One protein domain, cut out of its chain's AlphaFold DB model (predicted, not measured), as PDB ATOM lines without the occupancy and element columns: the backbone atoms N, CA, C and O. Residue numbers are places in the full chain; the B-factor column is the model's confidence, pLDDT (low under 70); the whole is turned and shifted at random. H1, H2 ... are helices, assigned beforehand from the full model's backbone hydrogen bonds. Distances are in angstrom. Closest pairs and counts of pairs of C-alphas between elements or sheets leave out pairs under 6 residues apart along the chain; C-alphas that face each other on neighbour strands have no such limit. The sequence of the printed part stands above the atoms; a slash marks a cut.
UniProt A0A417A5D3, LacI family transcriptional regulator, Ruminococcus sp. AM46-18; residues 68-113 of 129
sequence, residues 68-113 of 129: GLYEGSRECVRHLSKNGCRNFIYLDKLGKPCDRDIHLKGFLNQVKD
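What this domain is: This is residues 68 to 113 of the 129 residues of the protein "LacI family transcriptional regulator" of Ruminococcus sp. AM46-18 (UniProt A0A417A5D3). What is the shape? Two helices, H1 then H2, pack side by side at a slant, running the same way, and a long loop, residues 83 to 101, swings back to join them, with residues 93 to 100 sticking out. How large is it? The 46 printed residues, all helix in class with no named strand, are compact, with a radius of gyration of the C-alphas of 10.8 A and spans of 31 by 21 by 15 A.

Where its parts are: Where is H1? H1, residues 69 to 82, begins at C-alpha 69 (361.340, 394.999, 216.224) and is 19.8 A long. Where is H2? H2, residues 102 to 113, is 16.3 A long and ends at C-alpha 113 (344.892, 389.750, 216.535).

How they stand to each other: Do they meet? H1 and H2 touch, their closest C-alphas, of Tyr 70 and Gly 106, 4.5 A apart, at a steep tilt of 39 degrees, the same way. And their backbones? In both, every O i to N i+4 pair is within hydrogen-bond range.

The domain as a whole: How far does it reach? The C-alphas farthest apart, of Lys 82 and Gly 95, are 31.8 A apart. Any cut or weak spot? The printed part has no cut, its 19-residue link is long, and no printed residue is under 70 in pLDDT.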
ATOM      1  N   GLY A  68     363.807 394.632 212.838       94.88
ATOM      2  CA  GLY A  68     362.781 393.594 212.938       94.88
ATOM      3  C   GLY A  68     361.953 393.678 214.221       94.88
ATOM      4  O   GLY A  68     361.291 392.707 214.589       94.88
ATOM      5  N   LEU A  69     361.968 394.826 214.908       95.00
ATOM      6  CA  LEU A  69     361.340 394.999 216.224       95.00
ATOM      7  C   LEU A  69     359.836 394.736 216.186       95.00
ATOM      8  O   LEU A  69     359.293 394.124 217.101       95.00
ATOM      9  N   TYR A  70     359.168 395.170 215.112       96.12
ATOM     10  CA  TYR A  70     357.725 395.004 214.969       96.12
ATOM     11  C   TYR A  70     357.346 393.523 214.971       96.12
ATOM     12  O   TYR A  70     356.557 393.077 215.806       96.12
ATOM     13  N   GLU A  71     357.934 392.751 214.055       97.44
ATOM     14  CA  GLU A  71     357.611 391.336 213.903       97.44
ATOM     15  C   GLU A  71     358.154 390.509 215.072       97.44
ATOM     16  O   GLU A  71     357.457 389.627 215.571       97.44
ATOM     17  N   GLY A  72     359.330 390.865 215.599       97.44
ATOM     18  CA  GLY A  72     359.881 390.269 216.814       97.44
ATOM     19  C   GLY A  72     358.931 390.399 218.006       97.44
ATOM     20  O   GLY A  72     358.640 389.410 218.679       97.44
ATOM     21  N   SER A  73     358.353 391.584 218.232       96.62
ATOM     22  CA  SER A  73     357.355 391.778 219.291       96.62
ATOM     23  C   SER A  73     356.088 390.949 219.075       96.62
ATOM     24  O   SER A  73     355.531 390.430 220.046       96.62
ATOM     25  N   ARG A  74     355.638 390.770 217.828       98.06
ATOM     26  CA  ARG A  74     354.494 389.894 217.531       98.06
ATOM     27  C   ARG A  74     354.818 388.432 217.819       98.06
ATOM     28  O   ARG A  74     354.016 387.749 218.457       98.06
ATOM     29  N   GLU A  75     355.990 387.954 217.412       98.19
ATOM     30  CA  GLU A  75     356.409 386.577 217.682       98.19
ATOM     31  C   GLU A  75     356.520 386.285 219.179       98.19
ATOM     32  O   GLU A  75     356.071 385.227 219.624       98.19
ATOM     33  N   CYS A  76     356.999 387.236 219.987       96.75
ATOM     34  CA  CYS A  76     357.014 387.098 221.445       96.75
ATOM     35  C   CYS A  76     355.607 386.864 222.019       96.75
ATOM     36  O   CYS A  76     355.399 385.949 222.820       96.75
ATOM     37  N   VAL A  77     354.611 387.638 221.577       96.75
ATOM     38  CA  VAL A  77     353.218 387.458 222.025       96.75
ATOM     39  C   VAL A  77     352.655 386.116 221.546       96.75
ATOM     40  O   VAL A  77     351.996 385.413 222.319       96.75
ATOM     41  N   ARG A  78     352.934 385.712 220.298       97.19
ATOM     42  CA  ARG A  78     352.516 384.400 219.773       97.19
ATOM     43  C   ARG A  78     353.137 383.253 220.558       97.19
ATOM     44  O   ARG A  78     352.429 382.303 220.879       97.19
ATOM     45  N   HIS A  79     354.420 383.345 220.889       97.75
ATOM     46  CA  HIS A  79     355.126 382.350 221.686       97.75
ATOM     47  C   HIS A  79     354.468 382.167 223.060       97.75
ATOM     48  O   HIS A  79     354.094 381.051 223.418       97.75
ATOM     49  N   LEU A  80     354.234 383.258 223.797       96.38
ATOM     50  CA  LEU A  80     353.575 383.190 225.104       96.38
ATOM     51  C   LEU A  80     352.141 382.648 224.996       96.38
ATOM     52  O   LEU A  80     351.729 381.804 225.789       96.38
ATOM     53  N   SER A  81     351.389 383.078 223.980       95.62
ATOM     54  CA  SER A  81     350.025 382.593 223.745       95.62
ATOM     55  C   SER A  81     349.970 381.093 223.433       95.62
ATOM     56  O   SER A  81     349.091 380.395 223.953       95.62
ATOM     57  N   LYS A  82     350.919 380.582 222.632       96.88
ATOM     58  CA  LYS A  82     351.078 379.146 222.336       96.88
ATOM     59  C   LYS A  82     351.380 378.334 223.599       96.88
ATOM     60  O   LYS A  82     350.898 377.216 223.717       96.88
ATOM     61  N   ASN A  83     352.083 378.927 224.564       96.94
ATOM     62  CA  ASN A  83     352.378 378.326 225.868       96.94
ATOM     63  C   ASN A  83     351.258 378.515 226.915       96.94
ATOM     64  O   ASN A  83     351.475 378.316 228.106       96.94
ATOM     65  N   GLY A  84     350.050 378.906 226.493       95.12
ATOM     66  CA  GLY A  84     348.882 379.010 227.372       95.12
ATOM     67  C   GLY A  84     348.796 380.305 228.185       95.12
ATOM     68  O   GLY A  84     347.848 380.475 228.952       95.12
ATOM     69  N   CYS A  85     349.719 381.255 228.009       94.00
ATOM     70  CA  CYS A  85     349.628 382.552 228.672       94.00
ATOM     71  C   CYS A  85     348.463 383.378 228.092       94.00
ATOM     72  O   CYS A  85     348.267 383.456 226.874       94.00
ATOM     73  N   ARG A  86     347.675 384.000 228.977       87.25
ATOM     74  CA  ARG A  86     346.495 384.816 228.619       87.25
ATOM     75  C   ARG A  86     346.481 386.205 229.255       87.25
ATOM     76  O   ARG A  86     345.807 387.092 228.748       87.25
ATOM     77  N   ASN A  87     347.242 386.397 230.332       88.50
ATOM     78  CA  ASN A  87     347.379 387.672 231.028       88.50
ATOM     79  C   ASN A  87     348.783 388.218 230.772       88.50
ATOM     80  O   ASN A  87     349.760 387.648 231.255       88.50
ATOM     81  N   PHE A  88     348.882 389.298 230.002       88.56
ATOM     82  CA  PHE A  88     350.152 389.939 229.674       88.56
ATOM     83  C   PHE A  88     350.302 391.261 230.418       88.56
ATOM     84  O   PHE A  88     349.342 392.017 230.564       88.56
ATOM     85  N   ILE A  89     351.529 391.551 230.837       88.44
ATOM     86  CA  ILE A  89     351.962 392.875 231.275       88.44
ATOM     87  C   ILE A  89     352.972 393.392 230.251       88.44
ATOM     88  O   ILE A  89     353.887 392.668 229.864       88.44
ATOM     89  N   TYR A  90     352.798 394.634 229.810       88.88
ATOM     90  CA  TYR A  90     353.818 395.357 229.057       88.88
ATOM     91  C   TYR A  90     354.440 396.387 229.994       88.88
ATOM     92  O   TYR A  90     353.750 397.300 230.452       88.88
ATOM     93  N   LEU A  91     355.719 396.209 230.311       86.94
ATOM     94  CA  LEU A  91     356.483 397.156 231.112       86.94
ATOM     95  C   LEU A  91     357.241 398.088 230.164       86.94
ATOM     96  O   LEU A  91     358.144 397.644 229.460       86.94
ATOM     97  N   ASP A  92     356.851 399.360 230.136       82.44
ATOM     98  CA  ASP A  92     357.517 400.387 229.330       82.44
ATOM     99  C   ASP A  92     358.601 401.116 230.148       82.44
ATOM    100  O   ASP A  92     358.685 400.988 231.374       82.44
ATOM    101  N   LYS A  93     359.438 401.900 229.466       79.69
ATOM    102  CA  LYS A  93     360.450 402.765 230.082       79.69
ATOM    103  C   LYS A  93     359.821 403.834 230.981       79.69
ATOM    104  O   LYS A  93     358.682 404.256 230.788       79.69
ATOM    105  N   LEU A  94     360.609 404.330 231.936       77.38
ATOM    106  CA  LEU A  94     360.218 405.466 232.771       77.38
ATOM    107  C   LEU A  94     359.942 406.712 231.911       77.38
ATOM    108  O   LEU A  94     360.708 407.038 231.003       77.38
ATOM    109  N   GLY A  95     358.869 407.434 232.238       74.31
ATOM    110  CA  GLY A  95     358.457 408.656 231.548       74.31
ATOM    111  C   GLY A  95     357.215 408.473 230.677       74.31
ATOM    112  O   GLY A  95     356.422 407.557 230.877       74.31
ATOM    113  N   LYS A  96     357.004 409.403 229.738       75.69
ATOM    114  CA  LYS A  96     355.853 409.358 228.829       75.69
ATOM    115  C   LYS A  96     356.074 408.257 227.777       75.69
ATOM    116  O   LYS A  96     357.096 408.318 227.087       75.69
ATOM    117  N   PRO A  97     355.129 407.311 227.609       72.69
ATOM    118  CA  PRO A  97     355.179 406.328 226.534       72.69
ATOM    119  C   PRO A  97     355.337 407.001 225.171       72.69
ATOM    120  O   PRO A  97     354.769 408.068 224.916       72.69
ATOM    121  N   CYS A  98     356.120 406.383 224.291       80.25
ATOM    122  CA  CYS A  98     356.194 406.821 222.906       80.25
ATOM    123  C   CYS A  98     355.092 406.105 222.126       80.25
ATOM    124  O   CYS A  98     355.201 404.913 221.861       80.25
ATOM    125  N   ASP A  99     354.052 406.834 221.716       83.00
ATOM    126  CA  ASP A  99     352.934 406.262 220.940       83.00
ATOM    127  C   ASP A  99     353.378 405.661 219.593       83.00
ATOM    128  O   ASP A  99     352.644 404.896 218.975       83.00
ATOM    129  N   ARG A 100     354.589 406.010 219.144       89.88
ATOM    130  CA  ARG A 100     355.224 405.516 217.919       89.88
ATOM    131  C   ARG A 100     356.257 404.420 218.170       89.88
ATOM    132  O   ARG A 100     356.981 404.071 217.243       89.88
ATOM    133  N   ASP A 101     356.386 403.919 219.396       92.38
ATOM    134  CA  ASP A 101     357.311 402.831 219.710       92.38
ATOM    135  C   ASP A 101     356.945 401.565 218.921       92.38
ATOM    136  O   ASP A 101     355.803 401.094 218.946       92.38
ATOM    137  N   ILE A 102     357.920 401.025 218.187       94.75
ATOM    138  CA  ILE A 102     357.683 399.902 217.276       94.75
ATOM    139  C   ILE A 102     357.416 398.603 218.055       94.75
ATOM    140  O   ILE A 102     356.592 397.795 217.610       94.75
ATOM    141  N   HIS A 103     358.039 398.412 219.227       94.12
ATOM    142  CA  HIS A 103     357.788 397.237 220.062       94.12
ATOM    143  C   HIS A 103     356.367 397.258 220.610       94.12
ATOM    144  O   HIS A 103     355.635 396.270 220.503       94.12
ATOM    145  N   LEU A 104     355.954 398.408 221.151       93.06
ATOM    146  CA  LEU A 104     354.611 398.595 221.679       93.06
ATOM    147  C   LEU A 104     353.572 398.374 220.576       93.06
ATOM    148  O   LEU A 104     352.585 397.671 220.793       93.06
ATOM    149  N   LYS A 105     353.812 398.899 219.368       94.38
ATOM    150  CA  LYS A 105     352.935 398.676 218.211       94.38
ATOM    151  C   LYS A 105     352.823 397.191 217.848       94.38
ATOM    152  O   LYS A 105     351.712 396.699 217.645       94.38
ATOM    153  N   GLY A 106     353.945 396.470 217.774       95.94
ATOM    154  CA  GLY A 106     353.969 395.029 217.494       95.94
ATOM    155  C   GLY A 106     353.201 394.226 218.541       95.94
ATOM    156  O   GLY A 106     352.317 393.438 218.202       95.94
ATOM    157  N   PHE A 107     353.466 394.503 219.818       95.44
ATOM    158  CA  PHE A 107     352.763 393.902 220.947       95.44
ATOM    159  C   PHE A 107     351.247 394.136 220.869       95.44
ATOM    160  O   PHE A 107     350.474 393.178 220.866       95.44
ATOM    161  N   LEU A 108     350.812 395.398 220.763       94.06
ATOM    162  CA  LEU A 108     349.392 395.761 220.756       94.06
ATOM    163  C   LEU A 108     348.649 395.157 219.561       94.06
ATOM    164  O   LEU A 108     347.535 394.658 219.731       94.06
ATOM    165  N   ASN A 109     349.262 395.158 218.373       96.31
ATOM    166  CA  ASN A 109     348.656 394.558 217.186       96.31
ATOM    167  C   ASN A 109     348.491 393.045 217.360       96.31
ATOM    168  O   ASN A 109     347.408 392.532 217.102       96.31
ATOM    169  N   GLN A 110     349.494 392.331 217.877       97.19
ATOM    170  CA  GLN A 110     349.354 390.887 218.078       97.19
ATOM    171  C   GLN A 110     348.365 390.522 219.194       97.19
ATOM    172  O   GLN A 110     347.653 389.525 219.073       97.19
ATOM    173  N   VAL A 111     348.300 391.310 220.271       94.56
ATOM    174  CA  VAL A 111     347.285 391.158 221.329       94.56
ATOM    175  C   VAL A 111     345.880 391.316 220.744       94.56
ATOM    176  O   VAL A 111     345.004 390.495 221.023       94.56
ATOM    177  N   LYS A 112     345.687 392.323 219.882       94.31
ATOM    178  CA  LYS A 112     344.433 392.548 219.157       94.31
ATOM    179  C   LYS A 112     344.100 391.386 218.217       94.31
ATOM    180  O   LYS A 112     342.964 390.922 218.238       94.31
ATOM    181  N   ASP A 113     345.072 390.887 217.453       96.06
ATOM    182  CA  ASP A 113     344.892 389.750 216.535       96.06
ATOM    183  C   ASP A 113     344.483 388.461 217.273       96.06
ATOM    184  O   ASP A 113     343.751 387.637 216.730       96.06
TER     185      ASP A 113